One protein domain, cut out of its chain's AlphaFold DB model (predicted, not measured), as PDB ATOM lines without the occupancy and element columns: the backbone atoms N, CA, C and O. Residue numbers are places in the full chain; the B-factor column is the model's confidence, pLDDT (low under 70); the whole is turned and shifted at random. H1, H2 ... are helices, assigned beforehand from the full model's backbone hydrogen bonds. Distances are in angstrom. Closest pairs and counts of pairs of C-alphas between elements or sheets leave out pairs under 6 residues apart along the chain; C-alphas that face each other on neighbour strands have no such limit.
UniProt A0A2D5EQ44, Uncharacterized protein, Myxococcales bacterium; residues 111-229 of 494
ATOM      1  N   PRO A 111     -26.110  21.032 -30.055       89.12
ATOM      2  CA  PRO A 111     -25.950  19.647 -29.611       89.12
ATOM      3  C   PRO A 111     -25.030  18.834 -30.546       89.12
ATOM      4  O   PRO A 111     -24.178  18.070 -30.093       89.12
ATOM      5  N   ILE A 112     -25.111  19.088 -31.858       90.31
ATOM      6  CA  ILE A 112     -24.218  18.496 -32.865       90.31
ATOM      7  C   ILE A 112     -22.798  19.059 -32.770       90.31
ATOM      8  O   ILE A 112     -21.836  18.301 -32.874       90.31
ATOM      9  N   GLY A 113     -22.630  20.356 -32.498       91.12
ATOM     10  CA  GLY A 113     -21.317  20.945 -32.213       91.12
ATOM     11  C   GLY A 113     -20.639  20.310 -30.991       91.12
ATOM     12  O   GLY A 113     -19.432  20.069 -31.001       91.12
ATOM     13  N   ALA A 114     -21.411  19.958 -29.958       90.69
ATOM     14  CA  ALA A 114     -20.907  19.220 -28.802       90.69
ATOM     15  C   ALA A 114     -20.505  17.774 -29.162       90.69
ATOM     16  O   ALA A 114     -19.440  17.316 -28.739       90.69
ATOM     17  N   ALA A 115     -21.291  17.077 -29.992       92.38
ATOM     18  CA  ALA A 115     -20.928  15.758 -30.521       92.38
ATOM     19  C   ALA A 115     -19.661  15.807 -31.393       92.38
ATOM     20  O   ALA A 115     -18.787  14.943 -31.275       92.38
ATOM     21  N   ALA A 116     -19.512  16.845 -32.225       93.56
ATOM     22  CA  ALA A 116     -18.306  17.092 -33.010       93.56
ATOM     23  C   ALA A 116     -17.083  17.264 -32.097       93.56
ATOM     24  O   ALA A 116     -16.071  16.590 -32.285       93.56
ATOM     25  N   LEU A 117     -17.187  18.092 -31.051       93.31
ATOM     26  CA  LEU A 117     -16.115  18.258 -30.066       93.31
ATOM     27  C   LEU A 117     -15.765  16.931 -29.367       93.31
ATOM     28  O   LEU A 117     -14.587  16.591 -29.252       93.31
ATOM     29  N   GLY A 118     -16.767  16.153 -28.947       93.62
ATOM     30  CA  GLY A 118     -16.562  14.824 -28.362       93.62
ATOM     31  C   GLY A 118     -15.842  13.865 -29.316       93.62
ATOM     32  O   GLY A 118     -14.888  13.189 -28.924       93.62
ATOM     33  N   SER A 119     -16.229  13.865 -30.592       95.44
ATOM     34  CA  SER A 119     -15.577  13.079 -31.646       95.44
ATOM     35  C   SER A 119     -14.132  13.518 -31.894       95.44
ATOM     36  O   SER A 119     -13.262  12.668 -32.078       95.44
ATOM     37  N   ALA A 120     -13.833  14.821 -31.822       95.38
ATOM     38  CA  ALA A 120     -12.467  15.335 -31.930       95.38
ATOM     39  C   ALA A 120     -11.579  14.839 -30.777       95.38
ATOM     40  O   ALA A 120     -10.445  14.412 -31.004       95.38
ATOM     41  N   VAL A 121     -12.106  14.830 -29.546       94.31
ATOM     42  CA  VAL A 121     -11.403  14.276 -28.377       94.31
ATOM     43  C   VAL A 121     -11.158  12.774 -28.548       94.31
ATOM     44  O   VAL A 121     -10.042  12.308 -28.312       94.31
ATOM     45  N   LEU A 122     -12.154  12.006 -29.001       95.88
ATOM     46  CA  LEU A 122     -12.006  10.565 -29.236       95.88
ATOM     47  C   LEU A 122     -10.992  10.251 -30.341       95.88
ATOM     48  O   LEU A 122     -10.172   9.349 -30.167       95.88
ATOM     49  N   LEU A 123     -10.996  11.016 -31.436       95.94
ATOM     50  CA  LEU A 123     -10.007  10.899 -32.507       95.94
ATOM     51  C   LEU A 123      -8.592  11.193 -31.990       95.94
ATOM     52  O   LEU A 123      -7.663  10.429 -32.260       95.94
ATOM     53  N   LEU A 124      -8.420  12.249 -31.188       95.50
ATOM     54  CA  LEU A 124      -7.141  12.545 -30.541       95.50
ATOM     55  C   LEU A 124      -6.689  11.371 -29.661       95.50
ATOM     56  O   LEU A 124      -5.555  10.911 -29.781       95.50
ATOM     57  N   VAL A 125      -7.572  10.829 -28.820       95.12
ATOM     58  CA  VAL A 125      -7.264   9.664 -27.974       95.12
ATOM     59  C   VAL A 125      -6.877   8.445 -28.819       95.12
ATOM     60  O   VAL A 125      -5.886   7.784 -28.502       95.12
ATOM     61  N   GLN A 126      -7.593   8.165 -29.910       95.25
ATOM     62  CA  GLN A 126      -7.283   7.078 -30.844       95.25
ATOM     63  C   GLN A 126      -5.870   7.228 -31.428       95.25
ATOM     64  O   GLN A 126      -5.078   6.282 -31.364       95.25
ATOM     65  N   ILE A 127      -5.528   8.417 -31.942       94.94
ATOM     66  CA  ILE A 127      -4.196   8.736 -32.485       94.94
ATOM     67  C   ILE A 127      -3.118   8.492 -31.422       94.94
ATOM     68  O   ILE A 127      -2.132   7.791 -31.662       94.94
ATOM     69  N   LEU A 128      -3.329   9.012 -30.213       94.06
ATOM     70  CA  LEU A 128      -2.371   8.913 -29.115       94.06
ATOM     71  C   LEU A 128      -2.198   7.480 -28.598       94.06
ATOM     72  O   LEU A 128      -1.094   7.080 -28.214       94.06
ATOM     73  N   LEU A 129      -3.258   6.676 -28.561       91.69
ATOM     74  CA  LEU A 129      -3.185   5.285 -28.112       91.69
ATOM     75  C   LEU A 129      -2.462   4.376 -29.102       91.69
ATOM     76  O   LEU A 129      -1.874   3.388 -28.667       91.69
ATOM     77  N   ARG A 130      -2.450   4.728 -30.388       91.12
ATOM     78  CA  ARG A 130      -1.739   3.980 -31.433       91.12
ATOM     79  C   ARG A 130      -0.230   4.169 -31.393       91.12
ATOM     80  O   ARG A 130       0.507   3.272 -31.772       91.12
ATOM     81  N   ASP A 131       0.252   5.262 -30.813       91.00
ATOM     82  CA  ASP A 131       1.682   5.480 -30.555       91.00
ATOM     83  C   ASP A 131       2.187   4.666 -29.333       91.00
ATOM     84  O   ASP A 131       2.814   5.179 -28.400       91.00
ATOM     85  N   ARG A 132       1.819   3.376 -29.265       83.75
ATOM     86  CA  ARG A 132       2.310   2.378 -28.298       83.75
ATOM     87  C   ARG A 132       3.212   1.389 -29.035       83.75
ATOM     88  O   ARG A 132       2.745   0.354 -29.492       83.75
ATOM     89  N   GLY A 133       4.504   1.698 -29.090       76.75
ATOM     90  CA  GLY A 133       5.508   0.835 -29.716       76.75
ATOM     91  C   GLY A 133       5.584   0.993 -31.233       76.75
ATOM     92  O   GLY A 133       4.778   1.697 -31.841       76.75
ATOM     93  N   ASP A 134       6.583   0.354 -31.836       74.94
ATOM     94  CA  ASP A 134       6.954   0.625 -33.227       74.94
ATOM     95  C   ASP A 134       5.966   0.017 -34.233       74.94
ATOM     96  O   ASP A 134       5.724   0.596 -35.291       74.94
ATOM     97  N   ALA A 135       5.315  -1.100 -33.889       76.06
ATOM     98  CA  ALA A 135       4.413  -1.785 -34.809       76.06
ATOM     99  C   ALA A 135       3.097  -1.023 -35.064       76.06
ATOM    100  O   ALA A 135       2.622  -0.983 -36.201       76.06
ATOM    101  N   GLY A 136       2.521  -0.388 -34.039       78.00
ATOM    102  CA  GLY A 136       1.219   0.290 -34.118       78.00
ATOM    103  C   GLY A 136       1.274   1.788 -34.432       78.00
ATOM    104  O   GLY A 136       0.221   2.410 -34.593       78.00
ATOM    105  N   ARG A 137       2.476   2.377 -34.507       89.94
ATOM    106  CA  ARG A 137       2.656   3.830 -34.600       89.94
ATOM    107  C   ARG A 137       2.081   4.388 -35.913       89.94
ATOM    108  O   ARG A 137       2.476   3.930 -36.989       89.94
ATOM    109  N   PRO A 138       1.205   5.411 -35.857       91.12
ATOM    110  CA  PRO A 138       0.761   6.084 -37.064       91.12
ATOM    111  C   PRO A 138       1.892   6.958 -37.629       91.12
ATOM    112  O   PRO A 138       2.510   7.743 -36.911       91.12
ATOM    113  N   ARG A 139       2.162   6.827 -38.929       92.44
ATOM    114  CA  ARG A 139       3.026   7.725 -39.706       92.44
ATOM    115  C   ARG A 139       2.281   9.034 -39.957       92.44
ATOM    116  O   ARG A 139       1.071   9.022 -40.166       92.44
ATOM    117  N   PHE A 140       3.000  10.154 -40.034       91.31
ATOM    118  CA  PHE A 140       2.394  11.456 -40.346       91.31
ATOM    119  C   PHE A 140       1.607  11.452 -41.664       91.31
ATOM    120  O   PHE A 140       0.546  12.062 -41.737       91.31
ATOM    121  N   SER A 141       2.061  10.695 -42.667       92.50
ATOM    122  CA  SER A 141       1.325  10.517 -43.923       92.50
ATOM    123  C   SER A 141      -0.035   9.838 -43.744       92.50
ATOM    124  O   SER A 141      -0.976  10.168 -44.453       92.50
ATOM    125  N   GLU A 142      -0.185   8.931 -42.776       92.31
ATOM    126  CA  GLU A 142      -1.490   8.329 -42.472       92.31
ATOM    127  C   GLU A 142      -2.413   9.278 -41.745       92.31
ATOM    128  O   GLU A 142      -3.616   9.236 -41.965       92.31
ATOM    129  N   LEU A 143      -1.857  10.103 -40.860       93.88
ATOM    130  CA  LEU A 143      -2.629  11.134 -40.185       93.88
ATOM    131  C   LEU A 143      -3.134  12.152 -41.211       93.88
ATOM    132  O   LEU A 143      -4.307  12.507 -41.173       93.88
ATOM    133  N   GLY A 144      -2.290  12.528 -42.178       93.19
ATOM    134  CA  GLY A 144      -2.686  13.330 -43.335       93.19
ATOM    135  C   GLY A 144      -3.771  12.651 -44.174       93.19
ATOM    136  O   GLY A 144      -4.799  13.259 -44.443       93.19
ATOM    137  N   ALA A 145      -3.603  11.372 -44.524       92.62
ATOM    138  CA  ALA A 145      -4.603  10.621 -45.288       92.62
ATOM    139  C   ALA A 145      -5.943  10.480 -44.543       92.62
ATOM    140  O   ALA A 145      -7.002  10.641 -45.145       92.62
ATOM    141  N   ALA A 146      -5.913  10.220 -43.233       92.06
ATOM    142  CA  ALA A 146      -7.108  10.156 -42.398       92.06
ATOM    143  C   ALA A 146      -7.799  11.524 -42.300       92.06
ATOM    144  O   ALA A 146      -9.019  11.595 -42.416       92.06
ATOM    145  N   ALA A 147      -7.032  12.610 -42.153       92.44
ATOM    146  CA  ALA A 147      -7.569  13.968 -42.156       92.44
ATOM    147  C   ALA A 147      -8.214  14.330 -43.504       92.44
ATOM    148  O   ALA A 147      -9.307  14.887 -43.515       92.44
ATOM    149  N   LEU A 148      -7.594  13.959 -44.630       93.19
ATOM    150  CA  LEU A 148      -8.159  14.157 -45.970       93.19
ATOM    151  C   LEU A 148      -9.447  13.350 -46.175       93.19
ATOM    152  O   LEU A 148     -10.431  13.891 -46.671       93.19
ATOM    153  N   ALA A 149      -9.471  12.083 -45.748       89.81
ATOM    154  CA  ALA A 149     -10.670  11.249 -45.806       89.81
ATOM    155  C   ALA A 149     -11.806  11.831 -44.949       89.81
ATOM    156  O   ALA A 149     -12.948  11.896 -45.399       89.81
ATOM    157  N   GLY A 150     -11.490  12.315 -43.746       85.88
ATOM    158  CA  GLY A 150     -12.444  13.040 -42.911       85.88
ATOM    159  C   GLY A 150     -12.950  14.322 -43.573       85.88
ATOM    160  O   GLY A 150     -14.154  14.550 -43.638       85.88
ATOM    161  N   GLY A 151     -12.054  15.127 -44.144       86.44
ATOM    162  CA  GLY A 151     -12.415  16.334 -44.888       86.44
ATOM    163  C   GLY A 151     -13.364  16.045 -46.052       86.44
ATOM    164  O   GLY A 151     -14.372  16.730 -46.202       86.44
ATOM    165  N   ALA A 152     -13.106  14.982 -46.821       90.19
ATOM    166  CA  ALA A 152     -13.984  14.534 -47.901       90.19
ATOM    167  C   ALA A 152     -15.381  14.136 -47.395       90.19
ATOM    168  O   ALA A 152     -16.377  14.574 -47.965       90.19
ATOM    169  N   VAL A 153     -15.477  13.372 -46.298       87.50
ATOM    170  CA  VAL A 153     -16.773  13.023 -45.684       87.50
ATOM    171  C   VAL A 153     -17.524  14.279 -45.226       87.50
ATOM    172  O   VAL A 153     -18.715  14.407 -45.497       87.50
ATOM    173  N   GLY A 154     -16.838  15.233 -44.593       85.56
ATOM    174  CA  GLY A 154     -17.448  16.499 -44.181       85.56
ATOM    175  C   GLY A 154     -17.959  17.328 -45.366       85.56
ATOM    176  O   GLY A 154     -19.080  17.834 -45.327       85.56
ATOM    177  N   LEU A 155     -17.182  17.417 -46.449       88.81
ATOM    178  CA  LEU A 155     -17.585  18.109 -47.677       88.81
ATOM    179  C   LEU A 155     -18.776  17.436 -48.367       88.81
ATOM    180  O   LEU A 155     -19.639  18.143 -48.877       88.81
ATOM    181  N   LEU A 156     -18.859  16.102 -48.354       88.94
ATOM    182  CA  LEU A 156     -20.015  15.374 -48.885       88.94
ATOM    183  C   LEU A 156     -21.295  15.696 -48.103       88.94
ATOM    184  O   LEU A 156     -22.337  15.905 -48.718       88.94
ATOM    185  N   VAL A 157     -21.214  15.809 -46.774       84.12
ATOM    186  CA  VAL A 157     -22.357  16.221 -45.937       84.12
ATOM    187  C   VAL A 157     -22.803  17.653 -46.262       84.12
ATOM    188  O   VAL A 157     -23.999  17.888 -46.430       84.12
ATOM    189  N   LEU A 158     -21.867  18.595 -46.440       83.12
ATOM    190  CA  LEU A 158     -22.195  19.968 -46.868       83.12
ATOM    191  C   LEU A 158     -22.754  20.026 -48.295       83.12
ATOM    192  O   LEU A 158     -23.661  20.806 -48.583       83.12
ATOM    193  N   GLY A 159     -22.197  19.228 -49.208       82.88
ATOM    194  CA  GLY A 159     -22.629  19.164 -50.601       82.88
ATOM    195  C   GLY A 159     -24.035  18.586 -50.741       82.88
ATOM    196  O   GLY A 159     -24.848  19.145 -51.473       82.88
ATOM    197  N   GLY A 160     -24.348  17.529 -49.983       80.69
ATOM    198  CA  GLY A 160     -25.678  16.919 -49.939       80.69
ATOM    199  C   GLY A 160     -26.763  17.899 -49.491       80.69
ATOM    200  O   GLY A 160     -27.810  17.978 -50.129       80.69
ATOM    201  N   GLN A 161     -26.471  18.728 -48.481       80.94
ATOM    202  CA  GLN A 161     -27.374  19.798 -48.043       80.94
ATOM    203  C   GLN A 161     -27.716  20.770 -49.183       80.94
ATOM    204  O   GLN A 161     -28.872  21.153 -49.348       80.94
ATOM    205  N   ARG A 162     -26.720  21.172 -49.984       82.12
ATOM    206  CA  ARG A 162     -26.926  22.110 -51.101       82.12
ATOM    207  C   ARG A 162     -27.652  21.476 -52.283       82.12
ATOM    208  O   ARG A 162     -28.391  22.169 -52.972       82.12
ATOM    209  N   ALA A 163     -27.433  20.185 -52.527       81.56
ATOM    210  CA  ALA A 163     -28.016  19.473 -53.660       81.56
ATOM    211  C   ALA A 163     -29.492  19.087 -53.446       81.56
ATOM    212  O   ALA A 163     -30.216  18.918 -54.424       81.56
ATOM    213  N   MET A 164     -29.945  18.935 -52.194       77.44
ATOM    214  CA  MET A 164     -31.296  18.453 -51.869       77.44
ATOM    215  C   MET A 164     -31.979  19.291 -50.768       77.44
ATOM    216  O   MET A 164     -32.273  18.767 -49.689       77.44
ATOM    217  N   PRO A 165     -32.284  20.579 -51.019       71.44
ATOM    218  CA  PRO A 165     -32.844  21.471 -49.999       71.44
ATOM    219  C   PRO A 165     -34.198  20.996 -49.438       71.44
ATOM    220  O   PRO A 165     -34.465  21.178 -48.257       71.44
ATOM    221  N   HIS A 166     -35.021  20.305 -50.236       74.81
ATOM    222  CA  HIS A 166     -36.364  19.864 -49.826       74.81
ATOM    223  C   HIS A 166     -36.412  18.533 -49.053       74.81
ATOM    224  O   HIS A 166     -37.480  18.126 -48.605       74.81
ATOM    225  N   ALA A 167     -35.284  17.842 -48.861       70.25
ATOM    226  CA  ALA A 167     -35.253  16.519 -48.224       70.25
ATOM    227  C   ALA A 167     -35.124  16.569 -46.681       70.25
ATOM    228  O   ALA A 167     -34.618  15.632 -46.068       70.25
ATOM    229  N   GLY A 168     -35.530  17.672 -46.040       67.62
ATOM    230  CA  GLY A 168     -35.402  17.859 -44.585       67.62
ATOM    231  C   GLY A 168     -33.979  18.177 -44.102       67.62
ATOM    232  O   GLY A 168     -33.715  18.164 -42.900       67.62
ATOM    233  N   TRP A 169     -33.062  18.500 -45.023       66.75
ATOM    234  CA  TRP A 169     -31.660  18.845 -44.738       66.75
ATOM    235  C   TRP A 169     -31.458  20.287 -44.259       66.75
ATOM    236  O   TRP A 169     -30.331  20.689 -43.982       66.75
ATOM    237  N   GLU A 170     -32.531  21.059 -44.089       68.38
ATOM    238  CA  GLU A 170     -32.487  22.447 -43.602       68.38
ATOM    239  C   GLU A 170     -31.809  22.587 -42.223       68.38
ATOM    240  O   GLU A 170     -31.357  23.668 -41.859       68.38
ATOM    241  N   ARG A 171     -31.688  21.486 -41.462       70.44
ATOM    242  CA  ARG A 171     -31.039  21.430 -40.138       70.44
ATOM    243  C   ARG A 171     -29.572  20.989 -40.157       70.44
ATOM    244  O   ARG A 171     -28.956  20.903 -39.092       70.44
ATOM    245  N   VAL A 172     -29.022  20.664 -41.325       77.19
ATOM    246  CA  VAL A 172     -27.610  20.295 -41.469       77.19
ATOM    247  C   VAL A 172     -26.793  21.572 -41.611       77.19
ATOM    248  O   VAL A 172     -27.079  22.412 -42.450       77.19
ATOM    249  N   ASP A 173     -25.810  21.765 -40.742       85.44
ATOM    250  CA  ASP A 173     -24.963  22.955 -40.689       85.44
ATOM    251  C   ASP A 173     -23.480  22.546 -40.715       85.44
ATOM    252  O   ASP A 173     -23.127  21.369 -40.854       85.44
ATOM    253  N   GLY A 174     -22.577  23.514 -40.546       88.44
ATOM    254  CA  GLY A 174     -21.142  23.232 -40.463       88.44
ATOM    255  C   GLY A 174     -20.754  22.243 -39.351       88.44
ATOM    256  O   GLY A 174     -19.743  21.550 -39.486       88.44
ATOM    257  N   ASN A 175     -21.547  22.112 -38.281       89.56
ATOM    258  CA  ASN A 175     -21.251  21.188 -37.186       89.56
ATOM    259  C   ASN A 175     -21.482  19.732 -37.595       89.56
ATOM    260  O   ASN A 175     -20.700  18.864 -37.207       89.56
ATOM    261  N   TRP A 176     -22.507  19.460 -38.404       91.06
ATOM    262  CA  TRP A 176     -22.744  18.126 -38.963       91.06
ATOM    263  C   TRP A 176     -21.598  17.672 -39.860       91.06
ATOM    264  O   TRP A 176     -21.116  16.546 -39.734       91.06
ATOM    265  N   ALA A 177     -21.131  18.568 -40.725       91.44
ATOM    266  CA  ALA A 177     -19.991  18.316 -41.592       91.44
ATOM    267  C   ALA A 177     -18.713  18.039 -40.795       91.44
ATOM    268  O   ALA A 177     -17.990  17.084 -41.083       91.44
ATOM    269  N   LEU A 178     -18.462  18.840 -39.757       93.25
ATOM    270  CA  LEU A 178     -17.326  18.648 -38.865       93.25
ATOM    271  C   LEU A 178     -17.411  17.303 -38.131       93.25
ATOM    272  O   LEU A 178     -16.441  16.548 -38.133       93.25
ATOM    273  N   TRP A 179     -18.560  16.979 -37.534       95.19
ATOM    274  CA  TRP A 179     -18.770  15.709 -36.838       95.19
ATOM    275  C   TRP A 179     -18.564  14.510 -37.768       95.19
ATOM    276  O   TRP A 179     -17.753  13.631 -37.467       95.19
ATOM    277  N   ALA A 180     -19.228  14.502 -38.927       93.50
ATOM    278  CA  ALA A 180     -19.111  13.423 -39.901       93.50
ATOM    279  C   ALA A 180     -17.670  13.278 -40.402       93.50
ATOM    280  O   ALA A 180     -17.162  12.162 -40.519       93.50
ATOM    281  N   GLY A 181     -16.974  14.397 -40.626       95.19
ATOM    282  CA  GLY A 181     -15.571  14.377 -41.012       95.19
ATOM    283  C   GLY A 181     -14.653  13.796 -39.936       95.19
ATOM    284  O   GLY A 181     -13.764  13.004 -40.246       95.19
ATOM    285  N   LEU A 182     -14.889  14.097 -38.658       96.06
ATOM    286  CA  LEU A 182     -14.125  13.519 -37.545       96.06
ATOM    287  C   LEU A 182     -14.362  12.009 -37.402       96.06
ATOM    288  O   LEU A 182     -13.406  11.251 -37.212       96.06
ATOM    289  N   VAL A 183     -15.610  11.557 -37.549       95.88
ATOM    290  CA  VAL A 183     -15.950  10.125 -37.585       95.88
ATOM    291  C   VAL A 183     -15.277   9.452 -38.786       95.88
ATOM    292  O   VAL A 183     -14.628   8.417 -38.625       95.88
ATOM    293  N   GLY A 184     -15.343  10.067 -39.970       95.88
ATOM    294  CA  GLY A 184     -14.684   9.587 -41.186       95.88
ATOM    295  C   GLY A 184     -13.169   9.446 -41.024       95.88
ATOM    296  O   GLY A 184     -12.607   8.407 -41.373       95.88
ATOM    297  N   ALA A 185     -12.509  10.432 -40.409       96.06
ATOM    298  CA  ALA A 185     -11.083  10.365 -40.090       96.06
ATOM    299  C   ALA A 185     -10.762   9.220 -39.113       96.06
ATOM    300  O   ALA A 185      -9.784   8.493 -39.310       96.06
ATOM    301  N   SER A 186     -11.603   9.014 -38.094       96.31
ATOM    302  CA  SER A 186     -11.459   7.910 -37.136       96.31
ATOM    303  C   SER A 186     -11.563   6.540 -37.817       96.31
ATOM    304  O   SER A 186     -10.725   5.663 -37.577       96.31
ATOM    305  N   VAL A 187     -12.541   6.364 -38.715       96.31
ATOM    306  CA  VAL A 187     -12.723   5.141 -39.517       96.31
ATOM    307  C   VAL A 187     -11.535   4.917 -40.447       96.31
ATOM    308  O   VAL A 187     -10.983   3.815 -40.483       96.31
ATOM    309  N   ALA A 188     -11.109   5.949 -41.179       96.38
ATOM    310  CA  ALA A 188      -9.982   5.867 -42.104       96.38
ATOM    311  C   ALA A 188      -8.704   5.421 -41.380       96.38
ATOM    312  O   ALA A 188      -7.997   4.528 -41.848       96.38
ATOM    313  N   LEU A 189      -8.449   5.971 -40.191       95.12
ATOM    314  CA  LEU A 189      -7.311   5.598 -39.361       95.12
ATOM    315  C   LEU A 189      -7.358   4.105 -38.956       95.12
ATOM    316  O   LEU A 189      -6.335   3.411 -39.024       95.12
ATOM    317  N   ASP A 190      -8.529   3.577 -38.587       95.00
ATOM    318  CA  ASP A 190      -8.727   2.145 -38.303       95.00
ATOM    319  C   ASP A 190      -8.550   1.253 -39.534       95.00
ATOM    320  O   ASP A 190      -7.856   0.235 -39.448       95.00
ATOM    321  N   LEU A 191      -9.064   1.664 -40.693       96.00
ATOM    322  CA  LEU A 191      -8.899   0.934 -41.951       96.00
ATOM    323  C   LEU A 191      -7.432   0.838 -42.380       96.00
ATOM    324  O   LEU A 191      -6.971  -0.250 -42.733       96.00
ATOM    325  N   ILE A 192      -6.682   1.941 -42.316       94.88
ATOM    326  CA  ILE A 192      -5.265   1.952 -42.700       94.88
ATOM    327  C   ILE A 192      -4.456   1.021 -41.783       94.88
ATOM    328  O   ILE A 192      -3.669   0.201 -42.261       94.88
ATOM    329  N   ALA A 193      -4.683   1.080 -40.468       92.88
ATOM    330  CA  ALA A 193      -3.985   0.191 -39.539       92.88
ATOM    331  C   ALA A 193      -4.381  -1.278 -39.712       92.88
ATOM    332  O   ALA A 193      -3.528  -2.152 -39.577       92.88
ATOM    333  N   ARG A 194      -5.642  -1.569 -40.051       94.69
ATOM    334  CA  ARG A 194      -6.087  -2.936 -40.344       94.69
ATOM    335  C   ARG A 194      -5.413  -3.507 -41.588       94.69
ATOM    336  O   ARG A 194      -5.036  -4.673 -41.562       94.69
ATOM    337  N   ARG A 195      -5.212  -2.695 -42.634       95.12
ATOM    338  CA  ARG A 195      -4.433  -3.098 -43.818       95.12
ATOM    339  C   ARG A 195      -3.005  -3.482 -43.425       95.12
ATOM    340  O   ARG A 195      -2.586  -4.594 -43.703       95.12
ATOM    341  N   ARG A 196      -2.323  -2.646 -42.636       92.50
ATOM    342  CA  ARG A 196      -0.963  -2.954 -42.153       92.50
ATOM    343  C   ARG A 196      -0.854  -4.181 -41.265       92.50
ATOM    344  O   ARG A 196       0.179  -4.841 -41.279       92.50
ATOM    345  N   ALA A 197      -1.841  -4.399 -40.404       92.56
ATOM    346  CA  ALA A 197      -1.866  -5.581 -39.555       92.56
ATOM    347  C   ALA A 197      -1.997  -6.833 -40.431       92.56
ATOM    348  O   ALA A 197      -1.223  -7.769 -40.272       92.56
ATOM    349  N   LYS A 198      -2.878  -6.788 -41.443       94.88
ATOM    350  CA  LYS A 198      -3.020  -7.852 -42.442       94.88
ATOM    351  C   LYS A 198      -1.704  -8.127 -43.179       94.88
ATOM    352  O   LYS A 198      -1.318  -9.285 -43.269       94.88
ATOM    353  N   ASP A 199      -0.999  -7.086 -43.626       94.25
ATOM    354  CA  ASP A 199       0.294  -7.223 -44.322       94.25
ATOM    355  C   ASP A 199       1.380  -7.875 -43.444       94.25
ATOM    356  O   ASP A 199       2.339  -8.443 -43.956       94.25
ATOM    357  N   ARG A 200       1.223  -7.816 -42.115       92.75
ATOM    358  CA  ARG A 200       2.119  -8.438 -41.128       92.75
ATOM    359  C   ARG A 200       1.632  -9.788 -40.599       92.75
ATOM    360  O   ARG A 200       2.299 -10.372 -39.752       92.75
ATOM    361  N   GLY A 201       0.474 -10.275 -41.047       94.00
ATOM    362  CA  GLY A 201      -0.159 -11.464 -40.466       94.00
ATOM    363  C   GLY A 201      -0.647 -11.261 -39.023       94.00
ATOM    364  O   GLY A 201      -0.858 -12.228 -38.298       94.00
ATOM    365  N   GLU A 202      -0.831 -10.014 -38.589       93.06
ATOM    366  CA  GLU A 202      -1.313  -9.650 -37.258       93.06
ATOM    367  C   GLU A 202      -2.832  -9.415 -37.254       93.06
ATOM    368  O   GLU A 202      -3.446  -9.015 -38.250       93.06
ATOM    369  N   ALA A 203      -3.461  -9.599 -36.092       91.12
ATOM    370  CA  ALA A 203      -4.860  -9.233 -35.908       91.12
ATOM    371  C   ALA A 203      -5.045  -7.708 -36.019       91.12
ATOM    372  O   ALA A 203      -4.380  -6.925 -35.339       91.12
ATOM    373  N   GLY A 204      -5.984  -7.278 -36.864       87.94
ATOM    374  CA  GLY A 204      -6.302  -5.862 -37.040       87.94
ATOM    375  C   GLY A 204      -6.926  -5.204 -35.800       87.94
ATOM    376  O   GLY A 204      -7.491  -5.888 -34.942       87.94
ATOM    377  N   PRO A 205      -6.884  -3.861 -35.707       87.88
ATOM    378  CA  PRO A 205      -7.537  -3.134 -34.629       87.88
ATOM    379  C   PRO A 205      -9.063  -3.300 -34.691       87.88
ATOM    380  O   PRO A 205      -9.655  -3.435 -35.764       87.88
ATOM    381  N   ARG A 206      -9.707  -3.250 -33.521       91.25
ATOM    382  CA  ARG A 206     -11.169  -3.184 -33.398       91.25
ATOM    383  C   ARG A 206     -11.642  -1.740 -33.597       91.25
ATOM    384  O   ARG A 206     -11.011  -0.828 -33.068       91.25
ATOM    385  N   PHE A 207     -12.789  -1.559 -34.254       91.62
ATOM    386  CA  PHE A 207     -13.408  -0.256 -34.560       91.62
ATOM    387  C   PHE A 207     -14.087   0.403 -33.344       91.62
ATOM    388  O   PHE A 207     -15.202   0.910 -33.430       91.62
ATOM    389  N   VAL A 208     -13.430   0.386 -32.183       90.62
ATOM    390  CA  VAL A 208     -14.002   0.908 -30.932       90.62
ATOM    391  C   VAL A 208     -14.119   2.432 -30.975       90.62
ATOM    392  O   VAL A 208     -15.162   2.970 -30.629       90.62
ATOM    393  N   PHE A 209     -13.077   3.138 -31.424       91.31
ATOM    394  CA  PHE A 209     -13.086   4.606 -31.458       91.31
ATOM    395  C   PHE A 209     -14.085   5.179 -32.465       91.31
ATOM    396  O   PHE A 209     -14.834   6.067 -32.067       91.31
ATOM    397  N   PRO A 210     -14.189   4.653 -33.700       90.44
ATOM    398  CA  PRO A 210     -15.240   5.060 -34.622       90.44
ATOM    399  C   PRO A 210     -16.647   4.823 -34.078       90.44
ATOM    400  O   PRO A 210     -17.497   5.698 -34.201       90.44
ATOM    401  N   ALA A 211     -16.890   3.674 -33.435       92.06
ATOM    402  CA  ALA A 211     -18.187   3.377 -32.834       92.06
ATOM    403  C   ALA A 211     -18.524   4.352 -31.696       92.06
ATOM    404  O   ALA A 211     -19.640   4.855 -31.628       92.06
ATOM    405  N   LEU A 212     -17.550   4.673 -30.838       91.81
ATOM    406  CA  LEU A 212     -17.723   5.679 -29.788       91.81
ATOM    407  C   LEU A 212     -17.923   7.085 -30.366       91.81
ATOM    408  O   LEU A 212     -18.767   7.820 -29.866       91.81
ATOM    409  N   ALA A 213     -17.187   7.455 -31.418       89.06
ATOM    410  CA  ALA A 213     -17.329   8.743 -32.096       89.06
ATOM    411  C   ALA A 213     -18.723   8.880 -32.719       89.06
ATOM    412  O   ALA A 213     -19.392   9.889 -32.515       89.06
ATOM    413  N   LEU A 214     -19.216   7.826 -33.374       89.62
ATOM    414  CA  LEU A 214     -20.590   7.757 -33.862       89.62
ATOM    415  C   LEU A 214     -21.594   7.891 -32.707       89.62
ATOM    416  O   LEU A 214     -22.512   8.698 -32.789       89.62
ATOM    417  N   ALA A 215     -21.378   7.181 -31.596       90.69
ATOM    418  CA  ALA A 215     -22.254   7.229 -30.427       90.69
ATOM    419  C   ALA A 215     -22.293   8.601 -29.728       90.69
ATOM    420  O   ALA A 215     -23.245   8.870 -28.997       90.69
ATOM    421  N   THR A 216     -21.326   9.502 -29.967       89.88
ATOM    422  CA  THR A 216     -21.374  10.866 -29.400       89.88
ATOM    423  C   THR A 216     -22.608  11.650 -29.832       89.88
ATOM    424  O   THR A 216     -23.008  12.553 -29.106       89.88
ATOM    425  N   ILE A 217     -23.237  11.289 -30.957       87.44
ATOM    426  CA  ILE A 217     -24.486  11.904 -31.417       87.44
ATOM    427  C   ILE A 217     -25.717  11.397 -30.658       87.44
ATOM    428  O   ILE A 217     -26.735  12.074 -30.614       87.44
ATOM    429  N   LEU A 218     -25.638  10.237 -29.999       85.44
ATOM    430  CA  LEU A 218     -26.758   9.710 -29.220       85.44
ATOM    431  C   LEU A 218     -26.999  10.533 -27.954       85.44
ATOM    432  O   LEU A 218     -28.140  10.700 -27.544       85.44
ATOM    433  N   VAL A 219     -25.940  11.092 -27.363       76.88
ATOM    434  CA  VAL A 219     -26.046  11.968 -26.187       76.88
ATOM    435  C   VAL A 219     -26.952  13.173 -26.472       76.88
ATOM    436  O   VAL A 219     -27.926  13.347 -25.744       76.88
ATOM    437  N   PRO A 220     -26.722  13.976 -27.528       73.50
ATOM    438  CA  PRO A 220     -27.626  15.063 -27.860       73.50
ATOM    439  C   PRO A 220     -28.996  14.602 -28.383       73.50
ATOM    440  O   PRO A 220     -29.946  15.362 -28.284       73.50
ATOM    441  N   LEU A 221     -29.132  13.391 -28.935       73.75
ATOM    442  CA  LEU A 221     -30.429  12.896 -29.425       73.75
ATOM    443  C   LEU A 221     -31.339  12.345 -28.315       73.75
ATOM    444  O   LEU A 221     -32.555  12.396 -28.456       73.75
ATOM    445  N   VAL A 222     -30.764  11.801 -27.237       71.19
ATOM    446  CA  VAL A 222     -31.507  11.121 -26.159       71.19
ATOM    447  C   VAL A 222     -31.560  11.955 -24.879       71.19
ATOM    448  O   VAL A 222     -32.576  11.965 -24.194       71.19
ATOM    449  N   ALA A 223     -30.465  12.636 -24.534       61.97
ATOM    450  CA  ALA A 223     -30.315  13.331 -23.253       61.97
ATOM    451  C   ALA A 223     -30.488  14.855 -23.354       61.97
ATOM    452  O   ALA A 223     -30.452  15.540 -22.332       61.97
ATOM    453  N   TRP A 224     -30.661  15.393 -24.563       70.50
ATOM    454  CA  TRP A 224     -30.965  16.806 -24.780       70.50
ATOM    455  C   TRP A 224     -32.478  16.946 -24.935       70.50
ATOM    456  O   TRP A 224     -33.007  16.534 -25.968       70.50
ATOM    457  N   PRO A 225     -33.210  17.467 -23.935       63.12
ATOM    458  CA  PRO A 225     -34.632  17.693 -24.127       63.12
ATOM    459  C   PRO A 225     -34.823  18.703 -25.272       63.12
ATOM    460  O   PRO A 225     -33.937  19.510 -25.564       63.12
ATOM    461  N   ALA A 226     -35.937  18.598 -25.999       60.28
ATOM    462  CA  ALA A 226     -36.154  19.332 -27.254       60.28
ATOM    463  C   ALA A 226     -36.097  20.870 -27.094       60.28
ATOM    464  O   ALA A 226     -35.940  21.596 -28.073       60.28
ATOM    465  N   ASP A 227     -36.199  21.351 -25.857       59.53
ATOM    466  CA  ASP A 227     -36.119  22.737 -25.402       59.53
ATOM    467  C   ASP A 227     -34.738  23.137 -24.839       59.53
ATOM    468  O   ASP A 227     -34.499  24.319 -24.561       59.53
ATOM    469  N   ALA A 228     -33.804  22.195 -24.666       58.44
ATOM    470  CA  ALA A 228     -32.510  22.493 -24.070       58.44
ATOM    471  C   ALA A 228     -31.660  23.384 -24.985       58.44
ATOM    472  O   ALA A 228     -31.300  23.069 -26.122       58.44
ATOM    473  N   ARG A 229     -31.302  24.534 -24.417       67.12
ATOM    474  CA  ARG A 229     -30.498  25.590 -25.027       67.12
ATOM    475  C   ARG A 229     -29.106  25.072 -25.395       67.12
ATOM    476  O   ARG A 229     -28.542  24.227 -24.711       67.12
TER     477      ARG A 229
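What this domain is: This is residues 111 to 229 of the 494 residues of an uncharacterized protein of Myxococcales bacterium (UniProt A0A2D5EQ44). Look for an elongated all-helix body in which the longest helix, H3, runs through the middle, with H2 packed across it on one side and H1 with the short H4 side by side on the other. The small H5 packs on the beginning of H1, while residues 163 to 168 stick out. The printed part has 119 residues with five named helices, H1 to H5 in chain order, and no named strand. It is only just compact, close to loose, with a radius of gyration of the C-alphas of 16.0 A, and spans 49 by 31 by 20 A.

How they stand to each other: Start from H3, residues 174 to 199. H2, residues 140 to 163, forms a helical hairpin with it, opposite ways at a steep tilt of 40 degrees; their closest C-alphas, Gly 150 and Gly 181, are 3.9 A apart. H1, residues 111 to 130, touches residues 175 to 186 of H3 alone, the same way at a shallow tilt of 22 degrees; the closest C-alphas, Ala 116 and Trp 179, are 4.1 A apart. H4, residues 208 to 215, touches H1 opposite ways at 3 degrees, a shallow tilt, with C-alphas 119 and 213 closest at 4.7 A. H1 and H2 are only just apart, at 8.2 A. In all five helices every O i to N i+4 pair is within hydrogen-bond range.

Where its parts are: Find C-alpha 174 at (-21.142, 23.232, -40.463); from there H3 runs 37.4 A. H2 measures 34.2 A and H1 28.9 A, from C-alpha 111 at (-25.950, 19.647, -29.611). H5, residues 218 to 222, ends at (-31.507, 11.121, -26.159).

The domain as a whole: The C-alphas farthest apart, Gly 201 and Asp 227, are 51.9 A apart. The printed part has no cut and no long link. Look for pLDDT under 70 at residues 168 to 170, 223 and 225 to 229.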